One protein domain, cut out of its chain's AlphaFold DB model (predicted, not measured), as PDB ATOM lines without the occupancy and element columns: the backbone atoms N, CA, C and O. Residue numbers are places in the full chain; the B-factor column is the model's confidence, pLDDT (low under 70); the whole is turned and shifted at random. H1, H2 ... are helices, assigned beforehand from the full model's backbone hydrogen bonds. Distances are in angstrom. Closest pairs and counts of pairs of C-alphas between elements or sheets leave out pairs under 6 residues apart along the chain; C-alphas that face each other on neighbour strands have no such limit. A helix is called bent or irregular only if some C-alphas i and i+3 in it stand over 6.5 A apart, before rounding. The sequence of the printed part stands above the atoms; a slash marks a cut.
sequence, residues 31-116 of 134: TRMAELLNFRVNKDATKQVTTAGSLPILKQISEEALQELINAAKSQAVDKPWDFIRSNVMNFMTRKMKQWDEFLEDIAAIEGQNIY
ATOM      1  N   THR A  31     194.075 216.133 230.275       65.69
ATOM      2  CA  THR A  31     194.055 217.561 230.641       65.69
ATOM      3  C   THR A  31     192.835 218.258 230.045       65.69
ATOM      4  O   THR A  31     192.121 218.942 230.767       65.69
ATOM      5  N   ARG A  32     192.527 218.043 228.758       65.88
ATOM      6  CA  ARG A  32     191.349 218.649 228.106       65.88
ATOM      7  C   ARG A  32     190.029 218.169 228.701       65.88
ATOM      8  O   ARG A  32     189.098 218.954 228.859       65.88
ATOM      9  N   MET A  33     189.947 216.888 229.041       68.69
ATOM     10  CA  MET A  33     188.774 216.324 229.708       68.69
ATOM     11  C   MET A  33     188.616 216.891 231.122       68.69
ATOM     12  O   MET A  33     187.512 217.283 231.493       68.69
ATOM     13  N   ALA A  34     189.715 217.009 231.871       68.50
ATOM     14  CA  ALA A  34     189.725 217.613 233.197       68.50
ATOM     15  C   ALA A  34     189.326 219.096 233.158       68.50
ATOM     16  O   ALA A  34     188.481 219.507 233.943       68.50
ATOM     17  N   GLU A  35     189.857 219.884 232.219       68.25
ATOM     18  CA  GLU A  35     189.496 221.298 232.029       68.25
ATOM     19  C   GLU A  35     187.993 221.478 231.786       68.25
ATOM     20  O   GLU A  35     187.367 222.350 232.385       68.25
ATOM     21  N   LEU A  36     187.394 220.639 230.934       69.81
ATOM     22  CA  LEU A  36     185.960 220.701 230.657       69.81
ATOM     23  C   LEU A  36     185.113 220.321 231.877       69.81
ATOM     24  O   LEU A  36     184.104 220.972 232.149       69.81
ATOM     25  N   LEU A  37     185.500 219.270 232.603       72.69
ATOM     26  CA  LEU A  37     184.785 218.829 233.803       72.69
ATOM     27  C   LEU A  37     184.895 219.873 234.920       72.69
ATOM     28  O   LEU A  37     183.878 220.256 235.497       72.69
ATOM     29  N   ASN A  38     186.094 220.415 235.141       71.25
ATOM     30  CA  ASN A  38     186.332 221.531 236.052       71.25
ATOM     31  C   ASN A  38     185.473 222.739 235.666       71.25
ATOM     32  O   ASN A  38     184.765 223.280 236.509       71.25
ATOM     33  N   PHE A  39     185.445 223.121 234.387       72.69
ATOM     34  CA  PHE A  39     184.613 224.229 233.930       72.69
ATOM     35  C   PHE A  39     183.118 223.968 234.147       72.69
ATOM     36  O   PHE A  39     182.391 224.866 234.572       72.69
ATOM     37  N   ARG A  40     182.618 222.753 233.893       76.88
ATOM     38  CA  ARG A  40     181.188 222.455 234.075       76.88
ATOM     39  C   ARG A  40     180.767 222.532 235.543       76.88
ATOM     40  O   ARG A  40     179.679 223.057 235.804       76.88
ATOM     41  N   VAL A  41     181.618 222.045 236.445       72.75
ATOM     42  CA  VAL A  41     181.379 221.977 237.894       72.75
ATOM     43  C   VAL A  41     181.631 223.328 238.568       72.75
ATOM     44  O   VAL A  41     180.749 223.871 239.221       72.75
ATOM     45  N   ASN A  42     182.811 223.911 238.360       74.12
ATOM     46  CA  ASN A  42     183.283 225.103 239.068       74.12
ATOM     47  C   ASN A  42     183.039 226.421 238.324       74.12
ATOM     48  O   ASN A  42     183.303 227.483 238.884       74.12
ATOM     49  N   LYS A  43     182.597 226.372 237.058       76.12
ATOM     50  CA  LYS A  43     182.610 227.519 236.124       76.12
ATOM     51  C   LYS A  43     184.013 228.101 235.891       76.12
ATOM     52  O   LYS A  43     184.148 229.210 235.386       76.12
ATOM     53  N   ASP A  44     185.047 227.316 236.201       70.56
ATOM     54  CA  ASP A  44     186.461 227.645 236.038       70.56
ATOM     55  C   ASP A  44     187.229 226.376 235.637       70.56
ATOM     56  O   ASP A  44     187.242 225.389 236.369       70.56
ATOM     57  N   ALA A  45     187.856 226.397 234.458       66.81
ATOM     58  CA  ALA A  45     188.608 225.263 233.915       66.81
ATOM     59  C   ALA A  45     189.900 224.961 234.697       66.81
ATOM     60  O   ALA A  45     190.401 223.835 234.663       66.81
ATOM     61  N   THR A  46     190.441 225.963 235.394       69.50
ATOM     62  CA  THR A  46     191.703 225.881 236.140       69.50
ATOM     63  C   THR A  46     191.501 225.474 237.596       69.50
ATOM     64  O   THR A  46     192.413 224.921 238.216       69.50
ATOM     65  N   LYS A  47     190.294 225.679 238.135       71.06
ATOM     66  CA  LYS A  47     189.927 225.250 239.484       71.06
ATOM     67  C   LYS A  47     189.608 223.758 239.488       71.06
ATOM     68  O   LYS A  47     188.566 223.331 238.991       71.06
ATOM     69  N   GLN A  48     190.502 222.971 240.076       67.62
ATOM     70  CA  GLN A  48     190.318 221.529 240.195       67.62
ATOM     71  C   GLN A  48     189.185 221.185 241.162       67.62
ATOM     72  O   GLN A  48     189.050 221.793 242.223       67.62
ATOM     73  N   VAL A  49     188.395 220.179 240.796       64.31
ATOM     74  CA  VAL A  49     187.462 219.506 241.703       64.31
ATOM     75  C   VAL A  49     188.272 218.630 242.659       64.31
ATOM     76  O   VAL A  49     188.991 217.732 242.218       64.31
ATOM     77  N   THR A  50     188.187 218.897 243.962       63.84
ATOM     78  CA  THR A  50     189.027 218.227 244.973       63.84
ATOM     79  C   THR A  50     188.245 217.386 245.975       63.84
ATOM     80  O   THR A  50     188.864 216.706 246.796       63.84
ATOM     81  N   THR A  51     186.908 217.402 245.948       66.75
ATOM     82  CA  THR A  51     186.130 216.666 246.951       66.75
ATOM     83  C   THR A  51     186.264 215.162 246.744       66.75
ATOM     84  O   THR A  51     186.092 214.621 245.652       66.75
ATOM     85  N   ALA A  52     186.556 214.448 247.833       59.66
ATOM     86  CA  ALA A  52     186.796 213.006 247.795       59.66
ATOM     87  C   ALA A  52     185.584 212.189 247.297       59.66
ATOM     88  O   ALA A  52     185.770 211.080 246.808       59.66
ATOM     89  N   GLY A  53     184.362 212.728 247.404       59.38
ATOM     90  CA  GLY A  53     183.141 212.101 246.883       59.38
ATOM     91  C   GLY A  53     182.905 212.325 245.384       59.38
ATOM     92  O   GLY A  53     182.402 211.438 244.705       59.38
ATOM     93  N   SER A  54     183.310 213.478 244.844       61.25
ATOM     94  CA  SER A  54     183.106 213.839 243.433       61.25
ATOM     95  C   SER A  54     184.214 213.300 242.522       61.25
ATOM     96  O   SER A  54     183.957 212.932 241.374       61.25
ATOM     97  N   LEU A  55     185.443 213.187 243.033       63.09
ATOM     98  CA  LEU A  55     186.612 212.766 242.258       63.09
ATOM     99  C   LEU A  55     186.492 211.359 241.626       63.09
ATOM    100  O   LEU A  55     186.861 211.223 240.458       63.09
ATOM    101  N   PRO A  56     185.994 210.310 242.318       60.97
ATOM    102  CA  PRO A  56     185.817 208.991 241.705       60.97
ATOM    103  C   PRO A  56     184.808 209.008 240.551       60.97
ATOM    104  O   PRO A  56     185.043 208.375 239.527       60.97
ATOM    105  N   ILE A  57     183.730 209.787 240.691       66.62
ATOM    106  CA  ILE A  57     182.678 209.908 239.676       66.62
ATOM    107  C   ILE A  57     183.233 210.602 238.429       66.62
ATOM    108  O   ILE A  57     183.074 210.102 237.320       66.62
ATOM    109  N   LEU A  58     183.960 211.712 238.598       65.75
ATOM    110  CA  LEU A  58     184.590 212.418 237.477       65.75
ATOM    111  C   LEU A  58     185.647 211.567 236.761       65.75
ATOM    112  O   LEU A  58     185.764 211.646 235.537       65.75
ATOM    113  N   LYS A  59     186.389 210.731 237.499       63.00
ATOM    114  CA  LYS A  59     187.324 209.761 236.909       63.00
ATOM    115  C   LYS A  59     186.592 208.734 236.055       63.00
ATOM    116  O   LYS A  59     186.933 208.600 234.884       63.00
ATOM    117  N   GLN A  60     185.554 208.099 236.591       67.44
ATOM    118  CA  GLN A  60     184.761 207.121 235.847       67.44
ATOM    119  C   GLN A  60     184.151 207.729 234.574       67.44
ATOM    120  O   GLN A  60     184.305 207.181 233.488       67.44
ATOM    121  N   ILE A  61     183.548 208.914 234.686       69.88
ATOM    122  CA  ILE A  61     183.006 209.693 233.563       69.88
ATOM    123  C   ILE A  61     184.068 209.926 232.477       69.88
ATOM    124  O   ILE A  61     183.806 209.779 231.281       69.88
ATOM    125  N   SER A  62     185.287 210.289 232.881       66.75
ATOM    126  CA  SER A  62     186.385 210.487 231.939       66.75
ATOM    127  C   SER A  62     186.824 209.174 231.275       66.75
ATOM    128  O   SER A  62     187.000 209.129 230.058       66.75
ATOM    129  N   GLU A  63     186.930 208.082 232.026       68.38
ATOM    130  CA  GLU A  63     187.314 206.769 231.499       68.38
ATOM    131  C   GLU A  63     186.283 206.237 230.497       68.38
ATOM    132  O   GLU A  63     186.655 205.820 229.399       68.38
ATOM    133  N   GLU A  64     184.990 206.336 230.813       72.44
ATOM    134  CA  GLU A  64     183.897 205.947 229.917       72.44
ATOM    135  C   GLU A  64     183.928 206.754 228.612       72.44
ATOM    136  O   GLU A  64     183.877 206.185 227.517       72.44
ATOM    137  N   ALA A  65     184.097 208.078 228.699       70.31
ATOM    138  CA  ALA A  65     184.171 208.921 227.511       70.31
ATOM    139  C   ALA A  65     185.379 208.590 226.623       70.31
ATOM    140  O   ALA A  65     185.262 208.564 225.394       70.31
ATOM    141  N   LEU A  66     186.537 208.338 227.234       73.38
ATOM    142  CA  LEU A  66     187.748 207.956 226.516       73.38
ATOM    143  C   LEU A  66     187.579 206.592 225.841       73.38
ATOM    144  O   LEU A  66     187.924 206.446 224.668       73.38
ATOM    145  N   GLN A  67     186.997 205.618 226.538       74.50
ATOM    146  CA  GLN A  67     186.760 204.284 225.998       74.50
ATOM    147  C   GLN A  67     185.800 204.312 224.805       74.50
ATOM    148  O   GLN A  67     186.033 203.636 223.802       74.50
ATOM    149  N   GLU A  68     184.742 205.118 224.863       79.12
ATOM    150  CA  GLU A  68     183.823 205.267 223.735       79.12
ATOM    151  C   GLU A  68     184.478 205.952 222.526       79.12
ATOM    152  O   GLU A  68     184.251 205.535 221.388       79.12
ATOM    153  N   LEU A  69     185.331 206.957 222.748       76.12
ATOM    154  CA  LEU A  69     186.133 207.587 221.692       76.12
ATOM    155  C   LEU A  69     187.090 206.593 221.027       76.12
ATOM    156  O   LEU A  69     187.215 206.583 219.801       76.12
ATOM    157  N   ILE A  70     187.731 205.740 221.825       74.19
ATOM    158  CA  ILE A  70     188.593 204.652 221.353       74.19
ATOM    159  C   ILE A  70     187.786 203.667 220.506       74.19
ATOM    160  O   ILE A  70     188.184 203.339 219.389       74.19
ATOM    161  N   ASN A  71     186.622 203.237 220.993       76.81
ATOM    162  CA  ASN A  71     185.756 202.309 220.271       76.81
ATOM    163  C   ASN A  71     185.239 202.914 218.955       76.81
ATOM    164  O   ASN A  71     185.166 202.210 217.951       76.81
ATOM    165  N   ALA A  72     184.939 204.215 218.929       78.75
ATOM    166  CA  ALA A  72     184.545 204.928 217.716       78.75
ATOM    167  C   ALA A  72     185.690 205.030 216.694       78.75
ATOM    168  O   ALA A  72     185.458 204.883 215.496       78.75
ATOM    169  N   ALA A  73     186.925 205.250 217.152       74.12
ATOM    170  CA  ALA A  73     188.097 205.254 216.279       74.12
ATOM    171  C   ALA A  73     188.365 203.859 215.686       74.12
ATOM    172  O   ALA A  73     188.677 203.742 214.500       74.12
ATOM    173  N   LYS A  74     188.188 202.802 216.493       69.69
ATOM    174  CA  LYS A  74     188.313 201.405 216.054       69.69
ATOM    175  C   LYS A  74     187.242 201.026 215.030       69.69
ATOM    176  O   LYS A  74     187.573 200.460 213.997       69.69
ATOM    177  N   SER A  75     185.974 201.364 215.278       78.06
ATOM    178  CA  SER A  75     184.870 200.997 214.377       78.06
ATOM    179  C   SER A  75     184.939 201.683 213.012       78.06
ATOM    180  O   SER A  75     184.449 201.138 212.029       78.06
ATOM    181  N   GLN A  76     185.564 202.859 212.944       77.19
ATOM    182  CA  GLN A  76     185.774 203.604 211.703       77.19
ATOM    183  C   GLN A  76     187.083 203.242 210.985       77.19
ATOM    184  O   GLN A  76     187.371 203.846 209.956       77.19
ATOM    185  N   ALA A  77     187.867 202.289 211.514       74.06
ATOM    186  CA  ALA A  77     189.173 201.889 210.981       74.06
ATOM    187  C   ALA A  77     190.077 203.098 210.669       74.06
ATOM    188  O   ALA A  77     190.663 203.207 209.595       74.06
ATOM    189  N   VAL A  78     190.134 204.064 211.592       72.44
ATOM    190  CA  VAL A  78     190.845 205.322 211.346       72.44
ATOM    191  C   VAL A  78     192.354 205.082 211.329       72.44
ATOM    192  O   VAL A  78     192.919 204.700 212.349       72.44
ATOM    193  N   ASP A  79     193.016 205.431 210.222       67.12
ATOM    194  CA  ASP A  79     194.477 205.305 210.041       67.12
ATOM    195  C   ASP A  79     195.306 206.016 211.127       67.12
ATOM    196  O   ASP A  79     196.458 205.676 211.385       67.12
ATOM    197  N   LYS A  80     194.740 207.062 211.744       70.88
ATOM    198  CA  LYS A  80     195.347 207.857 212.824       70.88
ATOM    199  C   LYS A  80     194.356 208.035 213.983       70.88
ATOM    200  O   LYS A  80     193.811 209.131 214.162       70.88
ATOM    201  N   PRO A  81     194.125 206.994 214.800       68.75
ATOM    202  CA  PRO A  81     193.104 207.007 215.843       68.75
ATOM    203  C   PRO A  81     193.363 208.107 216.882       68.75
ATOM    204  O   PRO A  81     192.430 208.742 217.357       68.75
ATOM    205  N   TRP A  82     194.625 208.428 217.171       71.75
ATOM    206  CA  TRP A  82     194.988 209.473 218.134       71.75
ATOM    207  C   TRP A  82     194.683 210.895 217.667       71.75
ATOM    208  O   TRP A  82     194.211 211.710 218.460       71.75
ATOM    209  N   ASP A  83     194.922 211.200 216.391       72.94
ATOM    210  CA  ASP A  83     194.582 212.509 215.825       72.94
ATOM    211  C   ASP A  83     193.062 212.668 215.745       72.94
ATOM    212  O   ASP A  83     192.527 213.744 216.030       72.94
ATOM    213  N   PHE A  84     192.355 211.573 215.455       77.12
ATOM    214  CA  PHE A  84     190.904 211.513 215.527       77.12
ATOM    215  C   PHE A  84     190.389 211.751 216.949       77.12
ATOM    216  O   PHE A  84     189.557 212.637 217.137       77.12
ATOM    217  N   ILE A  85     190.904 211.040 217.957       74.00
ATOM    218  CA  ILE A  85     190.500 211.221 219.359       74.00
ATOM    219  C   ILE A  85     190.777 212.659 219.799       74.00
ATOM    220  O   ILE A  85     189.878 213.326 220.302       74.00
ATOM    221  N   ARG A  86     191.979 213.186 219.543       71.00
ATOM    222  CA  ARG A  86     192.349 214.564 219.898       71.00
ATOM    223  C   ARG A  86     191.432 215.602 219.252       71.00
ATOM    224  O   ARG A  86     191.067 216.574 219.906       71.00
ATOM    225  N   SER A  87     191.067 215.408 217.988       79.06
ATOM    226  CA  SER A  87     190.209 216.347 217.255       79.06
ATOM    227  C   SER A  87     188.741 216.248 217.676       79.06
ATOM    228  O   SER A  87     188.006 217.227 217.580       79.06
ATOM    229  N   ASN A  88     188.310 215.085 218.174       78.94
ATOM    230  CA  ASN A  88     186.912 214.823 218.511       78.94
ATOM    231  C   ASN A  88     186.604 214.860 220.011       78.94
ATOM    232  O   ASN A  88     185.427 214.952 220.361       78.94
ATOM    233  N   VAL A  89     187.610 214.845 220.895       77.06
ATOM    234  CA  VAL A  89     187.411 214.764 222.353       77.06
ATOM    235  C   VAL A  89     186.509 215.879 222.875       77.06
ATOM    236  O   VAL A  89     185.589 215.603 223.633       77.06
ATOM    237  N   MET A  90     186.676 217.117 222.402       77.38
ATOM    238  CA  MET A  90     185.860 218.256 222.840       77.38
ATOM    239  C   MET A  90     184.383 218.081 222.472       77.38
ATOM    240  O   MET A  90     183.502 218.214 223.322       77.38
ATOM    241  N   ASN A  91     184.105 217.737 221.212       81.31
ATOM    242  CA  ASN A  91     182.743 217.524 220.719       81.31
ATOM    243  C   ASN A  91     182.093 216.306 221.383       81.31
ATOM    244  O   ASN A  91     180.898 216.304 221.682       81.31
ATOM    245  N   PHE A  92     182.878 215.260 221.617       81.25
ATOM    246  CA  PHE A  92     182.420 214.051 222.278       81.25
ATOM    247  C   PHE A  92     182.074 214.313 223.745       81.25
ATOM    248  O   PHE A  92     180.939 214.071 224.150       81.25
ATOM    249  N   MET A  93     183.001 214.908 224.498       74.12
ATOM    250  CA  MET A  93     182.803 215.285 225.897       74.12
ATOM    251  C   MET A  93     181.633 216.249 226.060       74.12
ATOM    252  O   MET A  93     180.807 216.045 226.935       74.12
ATOM    253  N   THR A  94     181.484 217.243 225.182       79.12
ATOM    254  CA  THR A  94     180.354 218.188 225.246       79.12
ATOM    255  C   THR A  94     179.007 217.482 225.077       79.12
ATOM    256  O   THR A  94     178.040 217.813 225.760       79.12
ATOM    257  N   ARG A  95     178.916 216.483 224.188       81.81
ATOM    258  CA  ARG A  95     177.694 215.673 224.033       81.81
ATOM    259  C   ARG A  95     177.440 214.797 225.252       81.81
ATOM    260  O   ARG A  95     176.300 214.693 225.687       81.81
ATOM    261  N   LYS A  96     178.493 214.201 225.807       77.50
ATOM    262  CA  LYS A  96     178.406 213.355 226.996       77.50
ATOM    263  C   LYS A  96     178.037 214.136 228.253       77.50
ATOM    264  O   LYS A  96     177.193 213.693 229.014       77.50
ATOM    265  N   MET A  97     178.544 215.354 228.403       73.44
ATOM    266  CA  MET A  97     178.160 216.257 229.491       73.44
ATOM    267  C   MET A  97     176.664 216.548 229.510       73.44
ATOM    268  O   MET A  97     176.096 216.620 230.586       73.44
ATOM    269  N   LYS A  98     176.007 216.638 228.345       77.00
ATOM    270  CA  LYS A  98     174.541 216.760 228.291       77.00
ATOM    271  C   LYS A  98     173.812 215.508 228.785       77.00
ATOM    272  O   LYS A  98     172.691 215.618 229.253       77.00
ATOM    273  N   GLN A  99     174.415 214.328 228.646       75.44
ATOM    274  CA  GLN A  99     173.858 213.074 229.172       75.44
ATOM    275  C   GLN A  99     174.075 212.956 230.685       75.44
ATOM    276  O   GLN A  99     173.279 212.328 231.370       75.44
ATOM    277  N   TRP A 100     175.138 213.576 231.197       73.25
ATOM    278  CA  TRP A 100     175.516 213.572 232.608       73.25
ATOM    279  C   TRP A 100     175.142 214.863 233.340       73.25
ATOM    280  O   TRP A 100     175.691 215.136 234.403       73.25
ATOM    281  N   ASP A 101     174.251 215.674 232.771       75.62
ATOM    282  CA  ASP A 101     174.022 217.042 233.240       75.62
ATOM    283  C   ASP A 101     173.505 217.066 234.686       75.62
ATOM    284  O   ASP A 101     174.058 217.783 235.514       75.62
ATOM    285  N   GLU A 102     172.555 216.182 235.009       72.06
ATOM    286  CA  GLU A 102     172.014 215.997 236.363       72.06
ATOM    287  C   GLU A 102     173.114 215.602 237.368       72.06
ATOM    288  O   GLU A 102     173.276 216.241 238.405       72.06
ATOM    289  N   PHE A 103     173.961 214.623 237.025       70.88
ATOM    290  CA  PHE A 103     175.075 214.204 237.887       70.88
ATOM    291  C   PHE A 103     176.119 215.309 238.093       70.88
ATOM    292  O   PHE A 103     176.699 215.437 239.172       70.88
ATOM    293  N   LEU A 104     176.392 216.109 237.061       69.81
ATOM    294  CA  LEU A 104     177.351 217.212 237.140       69.81
ATOM    295  C   LEU A 104     176.798 218.389 237.954       69.81
ATOM    296  O   LEU A 104     177.582 219.118 238.564       69.81
ATOM    297  N   GLU A 105     175.479 218.569 237.998       73.50
ATOM    298  CA  GLU A 105     174.810 219.531 238.878       73.50
ATOM    299  C   GLU A 105     174.835 219.092 240.340       73.50
ATOM    300  O   GLU A 105     175.177 219.909 241.197       73.50
ATOM    301  N   ASP A 106     174.608 217.809 240.620       74.94
ATOM    302  CA  ASP A 106     174.770 217.246 241.964       74.94
ATOM    303  C   ASP A 106     176.213 217.406 242.467       74.94
ATOM    304  O   ASP A 106     176.448 217.821 243.603       74.94
ATOM    305  N   ILE A 107     177.205 217.156 241.604       71.56
ATOM    306  CA  ILE A 107     178.619 217.388 241.930       71.56
ATOM    307  C   ILE A 107     178.888 218.875 242.190       71.56
ATOM    308  O   ILE A 107     179.570 219.207 243.155       71.56
ATOM    309  N   ALA A 108     178.351 219.783 241.369       69.06
ATOM    310  CA  ALA A 108     178.505 221.222 241.586       69.06
ATOM    311  C   ALA A 108     177.861 221.684 242.903       69.06
ATOM    312  O   ALA A 108     178.409 222.553 243.582       69.06
ATOM    313  N   ALA A 109     176.740 221.079 243.304       72.38
ATOM    314  CA  ALA A 109     176.125 221.324 244.603       72.38
ATOM    315  C   ALA A 109     177.010 220.824 245.759       72.38
ATOM    316  O   ALA A 109     177.166 221.544 246.741       72.38
ATOM    317  N   ILE A 110     177.641 219.652 245.624       68.50
ATOM    318  CA  ILE A 110     178.588 219.087 246.609       68.50
ATOM    319  C   ILE A 110     179.913 219.867 246.667       68.50
ATOM    320  O   ILE A 110     180.557 219.897 247.704       68.50
ATOM    321  N   GLU A 111     180.356 220.498 245.580       68.44
ATOM    322  CA  GLU A 111     181.536 221.378 245.608       68.44
ATOM    323  C   GLU A 111     181.200 222.775 246.156       68.44
ATOM    324  O   GLU A 111     182.014 223.403 246.833       68.44
ATOM    325  N   GLY A 112     180.001 223.288 245.861       62.75
ATOM    326  CA  GLY A 112     179.531 224.598 246.323       62.75
ATOM    327  C   GLY A 112     179.083 224.606 247.785       62.75
ATOM    328  O   GLY A 112     179.193 225.623 248.471       62.75
ATOM    329  N   GLN A 113     178.604 223.470 248.281       53.00
ATOM    330  CA  GLN A 113     178.313 223.242 249.685       53.00
ATOM    331  C   GLN A 113     179.433 222.361 250.214       53.00
ATOM    332  O   GLN A 113     179.567 221.251 249.744       53.00
ATOM    333  N   ASN A 114     180.234 222.818 251.173       49.56
ATOM    334  CA  ASN A 114     181.368 222.083 251.756       49.56
ATOM    335  C   ASN A 114     180.898 220.837 252.567       49.56
ATOM    336  O   ASN A 114     181.145 220.718 253.767       49.56
ATOM    337  N   ILE A 115     180.107 219.958 251.949       46.72
ATOM    338  CA  ILE A 115     179.298 218.910 252.558       46.72
ATOM    339  C   ILE A 115     179.936 217.575 252.217       46.72
ATOM    340  O   ILE A 115     179.878 217.073 251.096       46.72
ATOM    341  N   TYR A 116     180.512 216.965 253.243       44.81
ATOM    342  CA  TYR A 116     180.868 215.558 253.231       44.81
ATOM    343  C   TYR A 116     179.595 214.715 253.078       44.81
ATOM    344  O   TYR A 116     178.850 214.522 254.038       44.81
TER     345      TYR A 116
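AT A GLANCE: This is residues 31 to 116 of the 134 residues of an uncharacterized protein of marine sediment metagenome (UniProt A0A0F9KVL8). Four helices make a slender rod: long H2 runs along it, kinked H3 folds back slantwise over H2, and H1 and H4 pack together toward the other end. Residues 74 to 80 stick out. The printed part has 86 residues, with four named helices, H1 to H4 in order along the chain, that hold 65 of them, and no named strand; its class is all helix, and it is only just compact, close to loose, with a radius of gyration of the C-alphas of 14.0 A and spans of 47 by 20 by 19 A.

IN THESE COORDINATES: H1, residues 31 to 42, begins at C-alpha 31 (194.055, 217.561, 230.641) and is 15.6 A long. H2, residues 54 to 75, is 31.8 A. H3, residues 81 to 99, is 24.2 A; it is irregular, C-alphas 87 to 90 being 7.3 A apart. H4, residues 101 to 112, is 16.1 A, ending at (179.531, 224.598, 246.323).

HOW THE PARTS SIT: H1 and H4 touch at Val 41 and Ala 108, their closest C-alphas, 4.7 A. H2 and H3 touch, closest C-alphas Ala 73 and Pro 81, 5.3 A, at a steep tilt of 51 degrees. In H1, H2 and H4 every O i to N i+4 pair is within hydrogen-bond range; in H3, 12 of 15.

THE WHOLE: The printed part has no cut. The H1 to H2 link is long. Residues 48 to 63 are among those under pLDDT 70.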